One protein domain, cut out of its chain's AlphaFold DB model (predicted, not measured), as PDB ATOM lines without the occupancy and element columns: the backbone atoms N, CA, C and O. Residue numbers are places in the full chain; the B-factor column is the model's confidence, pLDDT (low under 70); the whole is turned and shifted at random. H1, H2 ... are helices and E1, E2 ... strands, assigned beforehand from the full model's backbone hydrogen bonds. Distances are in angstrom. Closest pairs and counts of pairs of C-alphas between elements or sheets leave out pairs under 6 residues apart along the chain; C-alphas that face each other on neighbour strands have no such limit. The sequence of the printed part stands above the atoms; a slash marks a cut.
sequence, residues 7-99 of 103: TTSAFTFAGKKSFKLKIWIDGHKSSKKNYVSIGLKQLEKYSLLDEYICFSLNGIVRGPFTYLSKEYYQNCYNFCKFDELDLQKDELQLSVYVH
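What this domain is: This is residues 7 to 99 of the 103 residues of an uncharacterized protein of Plasmodium falciparum (isolate HB3) (UniProt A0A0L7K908). A small sandwich of two three-stranded sheets, only partly face to face and with their strands crossed at 39 degrees, has one short helix, H1, at one side, beside E3 of one sheet and over E5 of the other. A long stretch without named elements, residues 78 to 93, leads from H1 to the last strand, E6. The printed part has 93 residues, with six named strands and one named helix in the order E1 E2 E3 E4 E5 H1 E6; both sheets, E1 E2 E3 and E5 E4 E6, are antiparallel. The class is mostly strand, though under half of the residues are in named elements. The whole is compact, with a radius of gyration of the C-alphas of 12.9 A and spans of 37 by 29 by 22 A.

How they stand to each other: E1, residues 11 to 13, E2, residues 16 to 24, and E3, residues 35 to 42, form a strongly twisted sheet and a meander, each strand the antiparallel neighbour of the one before. E2 pairs with E1 over residues 16 to 19, where N 13 and O 16 are 2.8 A apart, and with E3 over residues 19 to 24, where N 22 and O 39 are 2.8 A apart; both pairs are hairpins. In the other sheet, E4, residues 52 to 57, is the inner strand between E5, residues 60 to 66, and E6, residues 94 to 98. N 55 and O 62 of the hairpin E4 and E5 are 3.0 A apart, and N 95 and O 56 of E6 and E4 are 2.8 A apart. The parts of the sheets that face each other are 10.1 A centre to centre, their best planes 23 degrees apart. H1, residues 70 to 77, stands at the level of the first sheet, at a height of 2.6 A; its closest C-alphas with E3 are those of Tyr 77 and Ser 37, 4.4 A apart. It is on the second sheet at a height of 8.3 A, over E5 and along the strands, at 18 degrees to E5 on the local plane; the C-alphas of Tyr 72 and Phe 65, the closest of H1 and E5, are 5.7 A apart. E5, H1 and E6 form a split strand-helix-strand unit, two strands running the same way with E4 between them, and its crossover is right-handed. In H1 every O i to N i+4 pair is within hydrogen-bond range.

Where its parts are: E1 begins at C-alpha 11, (135.374, -7.098, 133.048). E2 is 24.1 A from first to last C-alpha, E3 23.2 A, E5 18.4 A, E4 17.2 A, E6 14.1 A, H1 10.8 A and E1 6.4 A. H1 begins at C-alpha 70, (152.465, 0.129, 148.513), and E6 ends at C-alpha 98, (146.002, -13.966, 139.512).

The domain as a whole: The C-alphas of Ser 47 and Lys 89, the two farthest apart, are 37.9 A apart. The printed part has no cut. H1 to E6 is a long link of 16 residues, of which residues 80 to 81 pair antiparallel with residues 35 to 36 of E3. The mean pLDDT of the printed part is 91.9, and residues 46 to 47 are under 70.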
ATOM      1  N   THR A   7     141.622   3.301 128.796       95.25
ATOM      2  CA  THR A   7     140.917   2.363 129.677       95.25
ATOM      3  C   THR A   7     140.174   1.296 128.902       95.25
ATOM      4  O   THR A   7     139.538   1.608 127.898       95.25
ATOM      5  N   THR A   8     140.166   0.071 129.417       95.50
ATOM      6  CA  THR A   8     139.385  -1.024 128.835       95.50
ATOM      7  C   THR A   8     137.892  -0.906 129.154       95.50
ATOM      8  O   THR A   8     137.465  -0.188 130.073       95.50
ATOM      9  N   SER A   9     137.085  -1.694 128.440       95.00
ATOM     10  CA  SER A   9     135.748  -2.091 128.896       95.00
ATOM     11  C   SER A   9     135.813  -2.757 130.275       95.00
ATOM     12  O   SER A   9     136.867  -3.236 130.702       95.00
ATOM     13  N   ALA A  10     134.688  -2.744 130.995       94.81
ATOM     14  CA  ALA A  10     134.603  -3.401 132.292       94.81
ATOM     15  C   ALA A  10     134.621  -4.931 132.134       94.81
ATOM     16  O   ALA A  10     134.008  -5.452 131.205       94.81
ATOM     17  N   PHE A  11     135.288  -5.637 133.044       94.25
ATOM     18  CA  PHE A  11     135.374  -7.098 133.048       94.25
ATOM     19  C   PHE A  11     135.282  -7.676 134.466       94.25
ATOM     20  O   PHE A  11     135.436  -6.964 135.463       94.25
ATOM     21  N   THR A  12     135.006  -8.976 134.548       92.56
ATOM     22  CA  THR A  12     135.047  -9.751 135.795       92.56
ATOM     23  C   THR A  12     136.451 -10.304 135.993       92.56
ATOM     24  O   THR A  12     137.035 -10.846 135.058       92.56
ATOM     25  N   PHE A  13     136.978 -10.198 137.209       92.81
ATOM     26  CA  PHE A  13     138.318 -10.648 137.556       92.81
ATOM     27  C   PHE A  13     138.321 -11.307 138.936       92.81
ATOM     28  O   PHE A  13     137.740 -10.757 139.869       92.81
ATOM     29  N   ALA A  14     138.927 -12.494 139.057       89.94
ATOM     30  CA  ALA A  14     138.973 -13.282 140.298       89.94
ATOM     31  C   ALA A  14     137.598 -13.419 140.999       89.94
ATOM     32  O   ALA A  14     137.436 -13.142 142.187       89.94
ATOM     33  N   GLY A  15     136.557 -13.738 140.219       88.75
ATOM     34  CA  GLY A  15     135.177 -13.867 140.712       88.75
ATOM     35  C   GLY A  15     134.485 -12.549 141.096       88.75
ATOM     36  O   GLY A  15     133.299 -12.556 141.419       88.75
ATOM     37  N   LYS A  16     135.180 -11.409 141.023       89.56
ATOM     38  CA  LYS A  16     134.672 -10.082 141.395       89.56
ATOM     39  C   LYS A  16     134.364  -9.271 140.129       89.56
ATOM     40  O   LYS A  16     135.117  -9.280 139.155       89.56
ATOM     41  N   LYS A  17     133.222  -8.583 140.103       88.06
ATOM     42  CA  LYS A  17     132.750  -7.843 138.918       88.06
ATOM     43  C   LYS A  17     133.373  -6.448 138.812       88.06
ATOM     44  O   LYS A  17     133.866  -5.888 139.791       88.06
ATOM     45  N   SER A  18     133.264  -5.877 137.614       90.94
ATOM     46  CA  SER A  18     133.412  -4.441 137.355       90.94
ATOM     47  C   SER A  18     134.824  -3.885 137.546       90.94
ATOM     48  O   SER A  18     135.018  -2.841 138.171       90.94
ATOM     49  N   PHE A  19     135.817  -4.543 136.952       94.25
ATOM     50  CA  PHE A  19     137.184  -4.037 136.849       94.25
ATOM     51  C   PHE A  19     137.453  -3.376 135.503       94.25
ATOM     52  O   PHE A  19     136.899  -3.772 134.484       94.25
ATOM     53  N   LYS A  20     138.337  -2.378 135.492       96.19
ATOM     54  CA  LYS A  20     138.908  -1.783 134.280       96.19
ATOM     55  C   LYS A  20     140.419  -1.705 134.396       96.19
ATOM     56  O   LYS A  20     140.932  -1.278 135.435       96.19
ATOM     57  N   LEU A  21     141.108  -2.038 133.314       97.00
ATOM     58  CA  LEU A  21     142.526  -1.754 133.164       97.00
ATOM     59  C   LEU A  21     142.712  -0.329 132.664       97.00
ATOM     60  O   LEU A  21     141.875   0.214 131.938       97.00
ATOM     61  N   LYS A  22     143.811   0.273 133.096       96.62
ATOM     62  CA  LYS A  22     144.239   1.618 132.742       96.62
ATOM     63  C   LYS A  22     145.691   1.584 132.314       96.62
ATOM     64  O   LYS A  22     146.489   0.911 132.965       96.62
ATOM     65  N   ILE A  23     146.025   2.365 131.299       95.94
ATOM     66  CA  ILE A  23     147.402   2.608 130.881       95.94
ATOM     67  C   ILE A  23     147.612   4.099 130.614       95.94
ATOM     68  O   ILE A  23     146.790   4.751 129.970       95.94
ATOM     69  N   TRP A  24     148.707   4.632 131.143       95.81
ATOM     70  CA  TRP A  24     149.239   5.960 130.867       95.81
ATOM     71  C   TRP A  24     150.545   5.771 130.112       95.81
ATOM     72  O   TRP A  24     151.564   5.429 130.713       95.81
ATOM     73  N   ILE A  25     150.496   5.961 128.799       92.06
ATOM     74  CA  ILE A  25     151.651   5.769 127.914       92.06
ATOM     75  C   ILE A  25     152.783   6.745 128.260       92.06
ATOM     76  O   ILE A  25     153.954   6.389 128.238       92.06
ATOM     77  N   ASP A  26     152.417   7.954 128.664       90.56
ATOM     78  CA  ASP A  26     153.290   9.047 129.090       90.56
ATOM     79  C   ASP A  26     153.462   9.131 130.619       90.56
ATOM     80  O   ASP A  26     153.986  10.114 131.149       90.56
ATOM     81  N   GLY A  27     153.015   8.097 131.331       93.12
ATOM     82  CA  GLY A  27     153.158   7.976 132.771       93.12
ATOM     83  C   GLY A  27     152.091   8.709 133.588       93.12
ATOM     84  O   GLY A  27     151.488   9.714 133.209       93.12
ATOM     85  N   HIS A  28     151.846   8.179 134.782       93.69
ATOM     86  CA  HIS A  28     151.007   8.798 135.800       93.69
ATOM     87  C   HIS A  28     151.727  10.007 136.424       93.69
ATOM     88  O   HIS A  28     152.953  10.064 136.464       93.69
ATOM     89  N   LYS A  29     150.991  10.948 137.032       90.75
ATOM     90  CA  LYS A  29     151.568  12.150 137.685       90.75
ATOM     91  C   LYS A  29     152.632  11.862 138.758       90.75
ATOM     92  O   LYS A  29     153.391  12.748 139.125       90.75
ATOM     93  N   SER A  30     152.618  10.653 139.315       90.81
ATOM     94  CA  SER A  30     153.541  10.191 140.360       90.81
ATOM     95  C   SER A  30     154.617   9.244 139.821       90.81
ATOM     96  O   SER A  30     155.352   8.652 140.608       90.81
ATOM     97  N   SER A  31     154.674   9.058 138.502       92.75
ATOM     98  CA  SER A  31     155.695   8.259 137.832       92.75
ATOM     99  C   SER A  31     156.979   9.059 137.625       92.75
ATOM    100  O   SER A  31     156.989  10.295 137.623       92.75
ATOM    101  N   LYS A  32     158.085   8.341 137.454       93.69
ATOM    102  CA  LYS A  32     159.332   8.900 136.932       93.69
ATOM    103  C   LYS A  32     159.138   9.291 135.461       93.69
ATOM    104  O   LYS A  32     158.333   8.700 134.752       93.69
ATOM    105  N   LYS A  33     159.919  10.264 134.985       91.62
ATOM    106  CA  LYS A  33     159.904  10.664 133.567       91.62
ATOM    107  C   LYS A  33     160.198   9.469 132.656       91.62
ATOM    108  O   LYS A  33     161.066   8.662 132.984       91.62
ATOM    109  N   ASN A  34     159.522   9.418 131.508       92.31
ATOM    110  CA  ASN A  34     159.652   8.383 130.474       92.31
ATOM    111  C   ASN A  34     159.279   6.969 130.949       92.31
ATOM    112  O   ASN A  34     159.754   5.988 130.380       92.31
ATOM    113  N   TYR A  35     158.454   6.852 131.993       95.19
ATOM    114  CA  TYR A  35     157.861   5.580 132.388       95.19
ATOM    115  C   TYR A  35     156.422   5.488 131.919       95.19
ATOM    116  O   TYR A  35     155.662   6.449 132.001       95.19
ATOM    117  N   VAL A  36     156.046   4.284 131.517       95.31
ATOM    118  CA  VAL A  36     154.660   3.899 131.297       95.31
ATOM    119  C   VAL A  36     154.079   3.499 132.645       95.31
ATOM    120  O   VAL A  36     154.722   2.810 133.447       95.31
ATOM    121  N   SER A  37     152.853   3.932 132.912       96.94
ATOM    122  CA  SER A  37     152.114   3.494 134.093       96.94
ATOM    123  C   SER A  37     150.915   2.663 133.696       96.94
ATOM    124  O   SER A  37     150.273   2.916 132.681       96.94
ATOM    125  N   ILE A  38     150.546   1.729 134.555       97.25
ATOM    126  CA  ILE A  38     149.326   0.947 134.419       97.25
ATOM    127  C   ILE A  38     148.516   1.001 135.708       97.25
ATOM    128  O   ILE A  38     148.949   1.546 136.724       97.25
ATOM    129  N   GLY A  39     147.316   0.440 135.687       95.56
ATOM    130  CA  GLY A  39     146.566   0.211 136.908       95.56
ATOM    131  C   GLY A  39     145.288  -0.567 136.676       95.56
ATOM    132  O   GLY A  39     144.690  -0.530 135.603       95.56
ATOM    133  N   LEU A  40     144.840  -1.226 137.729       95.31
ATOM    134  CA  LEU A  40     143.537  -1.851 137.830       95.31
ATOM    135  C   LEU A  40     142.621  -0.946 138.662       95.31
ATOM    136  O   LEU A  40     143.016  -0.439 139.715       95.31
ATOM    137  N   LYS A  41     141.402  -0.702 138.180       93.06
ATOM    138  CA  LYS A  41     140.363   0.025 138.916       93.06
ATOM    139  C   LYS A  41     139.127  -0.851 139.043       93.06
ATOM    140  O   LYS A  41     138.493  -1.157 138.039       93.06
ATOM    141  N   GLN A  42     138.740  -1.146 140.274       90.88
ATOM    142  CA  GLN A  42     137.412  -1.660 140.588       90.88
ATOM    143  C   GLN A  42     136.406  -0.496 140.589       90.88
ATOM    144  O   GLN A  42     136.664   0.557 141.182       90.88
ATOM    145  N   LEU A  43     135.296  -0.634 139.868       87.81
ATOM    146  CA  LEU A  43     134.267   0.408 139.755       87.81
ATOM    147  C   LEU A  43     133.287   0.382 140.928       87.81
ATOM    148  O   LEU A  43     132.769   1.430 141.305       87.81
ATOM    149  N   GLU A  44     133.067  -0.793 141.512       82.44
ATOM    150  CA  GLU A  44     132.083  -1.031 142.565       82.44
ATOM    151  C   GLU A  44     132.775  -1.611 143.807       82.44
ATOM    152  O   GLU A  44     133.732  -2.377 143.701       82.44
ATOM    153  N   LYS A  45     132.323  -1.236 145.008       70.31
ATOM    154  CA  LYS A  45     132.943  -1.660 146.277       70.31
ATOM    155  C   LYS A  45     132.435  -3.042 146.711       70.31
ATOM    156  O   LYS A  45     131.761  -3.146 147.730       70.31
ATOM    157  N   TYR A  46     132.722  -4.090 145.940       61.41
ATOM    158  CA  TYR A  46     132.184  -5.428 146.238       61.41
ATOM    159  C   TYR A  46     133.010  -6.274 147.211       61.41
ATOM    160  O   TYR A  46     132.506  -7.276 147.702       61.41
ATOM    161  N   SER A  47     134.254  -5.884 147.478       67.62
ATOM    162  CA  SER A  47     135.242  -6.478 148.402       67.62
ATOM    163  C   SER A  47     136.618  -6.130 147.836       67.62
ATOM    164  O   SER A  47     136.737  -5.883 146.629       67.62
ATOM    165  N   LEU A  48     137.642  -6.069 148.690       74.75
ATOM    166  CA  LEU A  48     139.018  -5.967 148.210       74.75
ATOM    167  C   LEU A  48     139.394  -7.255 147.469       74.75
ATOM    168  O   LEU A  48     138.858  -8.327 147.733       74.75
ATOM    169  N   LEU A  49     140.268  -7.116 146.479       85.81
ATOM    170  CA  LEU A  49     140.877  -8.248 145.806       85.81
ATOM    171  C   LEU A  49     141.985  -8.789 146.720       85.81
ATOM    172  O   LEU A  49     142.991  -8.105 146.910       85.81
ATOM    173  N   ASP A  50     141.767  -9.970 147.292       86.56
ATOM    174  CA  ASP A  50     142.693 -10.610 148.237       86.56
ATOM    175  C   ASP A  50     143.775 -11.425 147.514       86.56
ATOM    176  O   ASP A  50     144.834 -11.717 148.067       86.56
ATOM    177  N   GLU A  51     143.517 -11.773 146.256       90.19
ATOM    178  CA  GLU A  51     144.427 -12.511 145.400       90.19
ATOM    179  C   GLU A  51     145.678 -11.682 145.055       90.19
ATOM    180  O   GLU A  51     145.604 -10.482 144.761       90.19
ATOM    181  N   TYR A  52     146.843 -12.335 145.030       93.44
ATOM    182  CA  TYR A  52     148.051 -11.738 144.470       93.44
ATOM    183  C   TYR A  52     147.907 -11.599 142.958       93.44
ATOM    184  O   TYR A  52     147.516 -12.546 142.276       93.44
ATOM    185  N   ILE A  53     148.259 -10.433 142.424       95.00
ATOM    186  CA  ILE A  53     148.121 -10.148 140.997       95.00
ATOM    187  C   ILE A  53     149.452  -9.834 140.342       95.00
ATOM    188  O   ILE A  53     150.332  -9.216 140.942       95.00
ATOM    189  N   CYS A  54     149.538 -10.201 139.072       96.88
ATOM    190  CA  CYS A  54     150.591  -9.779 138.168       96.88
ATOM    191  C   CYS A  54     149.978  -9.014 136.997       96.88
ATOM    192  O   CYS A  54     148.859  -9.307 136.564       96.88
ATOM    193  N   PHE A  55     150.739  -8.076 136.445       97.44
ATOM    194  CA  PHE A  55     150.442  -7.521 135.129       97.44
ATOM    195  C   PHE A  55     151.541  -7.876 134.144       97.44
ATOM    196  O   PHE A  55     152.707  -7.993 134.521       97.44
ATOM    197  N   SER A  56     151.150  -7.974 132.880       95.88
ATOM    198  CA  SER A  56     152.049  -8.104 131.740       95.88
ATOM    199  C   SER A  56     151.729  -7.020 130.717       95.88
ATOM    200  O   SER A  56     150.556  -6.835 130.386       95.88
ATOM    201  N   LEU A  57     152.747  -6.310 130.235       95.31
ATOM    202  CA  LEU A  57     152.647  -5.367 129.120       95.31
ATOM    203  C   LEU A  57     153.679  -5.760 128.065       95.31
ATOM    204  O   LEU A  57     154.875  -5.657 128.330       95.31
ATOM    205  N   ASN A  58     153.222  -6.259 126.915       92.56
ATOM    206  CA  ASN A  58     154.077  -6.777 125.833       92.56
ATOM    207  C   ASN A  58     155.207  -7.702 126.343       92.56
ATOM    208  O   ASN A  58     156.357  -7.599 125.932       92.56
ATOM    209  N   GLY A  59     154.886  -8.594 127.288       90.06
ATOM    210  CA  GLY A  59     155.837  -9.553 127.867       90.06
ATOM    211  C   GLY A  59     156.614  -9.053 129.091       90.06
ATOM    212  O   GLY A  59     157.189  -9.871 129.809       90.06
ATOM    213  N   ILE A  60     156.590  -7.752 129.405       94.75
ATOM    214  CA  ILE A  60     157.180  -7.224 130.643       94.75
ATOM    215  C   ILE A  60     156.233  -7.506 131.807       94.75
ATOM    216  O   ILE A  60     155.140  -6.945 131.872       94.75
ATOM    217  N   VAL A  61     156.676  -8.337 132.751       95.69
ATOM    218  CA  VAL A  61     155.881  -8.749 133.914       95.69
ATOM    219  C   VAL A  61     156.297  -7.998 135.184       95.69
ATOM    220  O   VAL A  61     157.488  -7.782 135.445       95.69
ATOM    221  N   ARG A  62     155.306  -7.614 136.000       96.25
ATOM    222  CA  ARG A  62     155.489  -7.140 137.386       96.25
ATOM    223  C   ARG A  62     154.458  -7.780 138.308       96.25
ATOM    224  O   ARG A  62     153.302  -7.946 137.918       96.25
ATOM    225  N   GLY A  63     154.880  -8.058 139.535       94.19
ATOM    226  CA  GLY A  63     154.130  -8.820 140.532       94.19
ATOM    227  C   GLY A  63     154.833 -10.141 140.864       94.19
ATOM    228  O   GLY A  63     155.918 -10.391 140.335       94.19
ATOM    229  N   PRO A  64     154.237 -10.983 141.720       95.31
ATOM    230  CA  PRO A  64     152.938 -10.795 142.369       95.31
ATOM    231  C   PRO A  64     152.920  -9.660 143.400       95.31
ATOM    232  O   PRO A  64     153.897  -9.441 144.105       95.31
ATOM    233  N   PHE A  65     151.792  -8.964 143.529       93.88
ATOM    234  CA  PHE A  65     151.556  -8.029 144.636       93.88
ATOM    235  C   PHE A  65     150.088  -8.011 145.059       93.88
ATOM    236  O   PHE A  65     149.189  -8.310 144.273       93.88
ATOM    237  N   THR A  66     149.837  -7.624 146.308       93.62
ATOM    238  CA  THR A  66     148.479  -7.403 146.819       93.62
ATOM    239  C   THR A  66     147.892  -6.130 146.210       93.62
ATOM    240  O   THR A  66     148.561  -5.089 146.158       93.62
ATOM    241  N   TYR A  67     146.636  -6.181 145.765       92.44
ATOM    242  CA  TYR A  67     145.943  -5.034 145.176       92.44
ATOM    243  C   TYR A  67     145.891  -3.841 146.146       92.44
ATOM    244  O   TYR A  67     145.597  -3.990 147.328       92.44
ATOM    245  N   LEU A  68     146.192  -2.639 145.639       91.94
ATOM    246  CA  LEU A  68     146.273  -1.382 146.408       91.94
ATOM    247  C   LEU A  68     147.351  -1.340 147.510       91.94
ATOM    248  O   LEU A  68     147.384  -0.385 148.288       91.94
ATOM    249  N   SER A  69     148.262  -2.314 147.566       93.81
ATOM    250  CA  SER A  69     149.442  -2.238 148.433       93.81
ATOM    251  C   SER A  69     150.420  -1.140 147.990       93.81
ATOM    252  O   SER A  69     150.367  -0.617 146.872       93.81
ATOM    253  N   LYS A  70     151.376  -0.798 148.860       94.75
ATOM    254  CA  LYS A  70     152.465   0.129 148.513       94.75
ATOM    255  C   LYS A  70     153.272  -0.371 147.310       94.75
ATOM    256  O   LYS A  70     153.583   0.416 146.420       94.75
ATOM    257  N   GLU A  71     153.575  -1.666 147.282       94.62
ATOM    258  CA  GLU A  71     154.323  -2.308 146.200       94.62
ATOM    259  C   GLU A  71     153.552  -2.277 144.877       94.62
ATOM    260  O   GLU A  71     154.131  -1.929 143.846       94.62
ATOM    261  N   TYR A  72     152.237  -2.531 144.921       95.69
ATOM    262  CA  TYR A  72     151.347  -2.367 143.772       95.69
ATOM    263  C   TYR A  72     151.495  -0.969 143.163       95.69
ATOM    264  O   TYR A  72     151.791  -0.842 141.980       95.69
ATOM    265  N   TYR A  73     151.369   0.101 143.956       95.25
ATOM    266  CA  TYR A  73     151.450   1.462 143.413       95.25
ATOM    267  C   TYR A  73     152.836   1.811 142.870       95.25
ATOM    268  O   TYR A  73     152.938   2.457 141.825       95.25
ATOM    269  N   GLN A  74     153.899   1.392 143.558       95.06
ATOM    270  CA  GLN A  74     155.273   1.657 143.124       95.06
ATOM    271  C   GLN A  74     155.565   1.024 141.761       95.06
ATOM    272  O   GLN A  74     156.109   1.709 140.886       95.06
ATOM    273  N   ASN A  75     155.150  -0.232 141.575       96.25
ATOM    274  CA  ASN A  75     155.326  -0.971 140.328       96.25
ATOM    275  C   ASN A  75     154.357  -0.501 139.238       96.25
ATOM    276  O   ASN A  75     154.775  -0.295 138.109       96.25
ATOM    277  N   CYS A  76     153.084  -0.262 139.548       96.44
ATOM    278  CA  CYS A  76     152.109   0.190 138.556       96.44
ATOM    279  C   CYS A  76     152.420   1.591 138.016       96.44
ATOM    280  O   CYS A  76     152.242   1.834 136.826       96.44
ATOM    281  N   TYR A  77     152.898   2.523 138.847       95.50
ATOM    282  CA  TYR A  77     153.247   3.868 138.373       95.50
ATOM    283  C   TYR A  77     154.586   3.920 137.641       95.50
ATOM    284  O   TYR A  77     154.769   4.791 136.800       95.50
ATOM    285  N   ASN A  78     155.506   3.001 137.910       95.88
ATOM    286  CA  ASN A  78     156.794   2.932 137.221       95.88
ATOM    287  C   ASN A  78     156.951   1.557 136.562       95.88
ATOM    288  O   ASN A  78     157.911   0.846 136.855       95.88
ATOM    289  N   PHE A  79     155.990   1.173 135.715       96.50
ATOM    290  CA  PHE A  79     155.864  -0.204 135.232       96.50
ATOM    291  C   PHE A  79     157.073  -0.634 134.397       96.50
ATOM    292  O   PHE A  79     157.778  -1.590 134.741       96.50
ATOM    293  N   CYS A  80     157.348   0.132 133.348       95.50
ATOM    294  CA  CYS A  80     158.520   0.002 132.490       95.50
ATOM    295  C   CYS A  80     158.880   1.371 131.913       95.50
ATOM    296  O   CYS A  80     158.072   2.309 131.969       95.50
ATOM    297  N   LYS A  81     160.085   1.500 131.361       94.75
ATOM    298  CA  LYS A  81     160.407   2.676 130.547       94.75
ATOM    299  C   LYS A  81     159.640   2.606 129.230       94.75
ATOM    300  O   LYS A  81     159.359   1.521 128.731       94.75
ATOM    301  N   PHE A  82     159.324   3.761 128.658       91.50
ATOM    302  CA  PHE A  82     158.670   3.835 127.354       91.50
ATOM    303  C   PHE A  82     159.508   3.146 126.262       91.50
ATOM    304  O   PHE A  82     158.973   2.351 125.502       91.50
ATOM    305  N   ASP A  83     160.829   3.344 126.278       91.56
ATOM    306  CA  ASP A  83     161.761   2.744 125.306       91.56
ATOM    307  C   ASP A  83     161.936   1.220 125.468       91.56
ATOM    308  O   ASP A  83     162.577   0.581 124.641       91.56
ATOM    309  N   GLU A  84     161.400   0.623 126.541       91.25
ATOM    310  CA  GLU A  84     161.379  -0.835 126.732       91.25
ATOM    311  C   GLU A  84     160.158  -1.489 126.063       91.25
ATOM    312  O   GLU A  84     160.081  -2.716 126.008       91.25
ATOM    313  N   LEU A  85     159.194  -0.702 125.566       88.50
ATOM    314  CA  LEU A  85     158.027  -1.235 124.869       88.50
ATOM    315  C   LEU A  85     158.391  -1.656 123.443       88.50
ATOM    316  O   LEU A  85     158.589  -0.818 122.566       88.50
ATOM    317  N   ASP A  86     158.398  -2.964 123.201       85.62
ATOM    318  CA  ASP A  86     158.431  -3.524 121.850       85.62
ATOM    319  C   ASP A  86     157.010  -3.544 121.267       85.62
ATOM    320  O   ASP A  86     156.183  -4.388 121.626       85.62
ATOM    321  N   LEU A  87     156.695  -2.570 120.412       83.56
ATOM    322  CA  LEU A  87     155.424  -2.500 119.694       83.56
ATOM    323  C   LEU A  87     155.464  -3.439 118.490       83.56
ATOM    324  O   LEU A  87     155.919  -3.078 117.405       83.56
ATOM    325  N   GLN A  88     154.929  -4.644 118.655       80.44
ATOM    326  CA  GLN A  88     154.720  -5.530 117.519       80.44
ATOM    327  C   GLN A  88     153.435  -5.126 116.802       80.44
ATOM    328  O   GLN A  88     152.356  -5.175 117.386       80.44
ATOM    329  N   LYS A  89     153.555  -4.739 115.527       85.44
ATOM    330  CA  LYS A  89     152.424  -4.335 114.667       85.44
ATOM    331  C   LYS A  89     151.619  -3.145 115.212       85.44
ATOM    332  O   LYS A  89     150.409  -3.102 115.036       85.44
ATOM    333  N   ASP A  90     152.287  -2.205 115.879       87.31
ATOM    334  CA  ASP A  90     151.652  -1.038 116.510       87.31
ATOM    335  C   ASP A  90     150.594  -1.400 117.578       87.31
ATOM    336  O   ASP A  90     149.722  -0.595 117.907       87.31
ATOM    337  N   GLU A  91     150.684  -2.603 118.162       90.44
ATOM    338  CA  GLU A  91     149.760  -3.089 119.186       90.44
ATOM    339  C   GLU A  91     150.405  -3.158 120.583       90.44
ATOM    340  O   GLU A  91     151.571  -3.525 120.770       90.44
ATOM    341  N   LEU A  92     149.599  -2.826 121.598       91.12
ATOM    342  CA  LEU A  92     149.925  -2.991 123.014       91.12
ATOM    343  C   LEU A  92     148.965  -3.988 123.656       91.12
ATOM    344  O   LEU A  92     147.752  -3.773 123.699       91.12
ATOM    345  N   GLN A  93     149.525  -5.039 124.240       93.94
ATOM    346  CA  GLN A  93     148.809  -6.050 124.992       93.94
ATOM    347  C   GLN A  93     149.078  -5.874 126.487       93.94
ATOM    348  O   GLN A  93     150.138  -6.232 126.998       93.94
ATOM    349  N   LEU A  94     148.079  -5.347 127.198       95.44
ATOM    350  CA  LEU A  94     148.060  -5.265 128.656       95.44
ATOM    351  C   LEU A  94     147.184  -6.382 129.230       95.44
ATOM    352  O   LEU A  94     145.998  -6.471 128.916       95.44
ATOM    353  N   SER A  95     147.756  -7.193 130.113       95.62
ATOM    354  CA  SER A  95     147.072  -8.292 130.799       95.62
ATOM    355  C   SER A  95     147.194  -8.163 132.313       95.62
ATOM    356  O   SER A  95     148.191  -7.650 132.821       95.62
ATOM    357  N   VAL A  96     146.192  -8.667 133.032       96.50
ATOM    358  CA  VAL A  96     146.226  -8.874 134.484       96.50
ATOM    359  C   VAL A  96     145.785 -10.297 134.785       96.50
ATOM    360  O   VAL A  96     144.831 -10.789 134.180       96.50
ATOM    361  N   TYR A  97     146.483 -10.963 135.692       95.62
ATOM    362  CA  TYR A  97     146.177 -12.333 136.083       95.62
ATOM    363  C   TYR A  97     146.456 -12.543 137.566       95.62
ATOM    364  O   TYR A  97     147.255 -11.826 138.174       95.62
ATOM    365  N   VAL A  98     145.743 -13.503 138.150       94.56
ATOM    366  CA  VAL A  98     146.002 -13.966 139.512       94.56
ATOM    367  C   VAL A  98     147.257 -14.827 139.484       94.56
ATOM    368  O   VAL A  98     147.434 -15.654 138.590       94.56
ATOM    369  N   HIS A  99     148.149 -14.600 140.437       90.69
ATOM    370  CA  HIS A  99     149.299 -15.457 140.645       90.69
ATOM    371  C   HIS A  99     148.864 -16.687 141.446       90.69
ATOM    372  O   HIS A  99     148.795 -16.641 142.674       90.69
TER     373      HIS A  99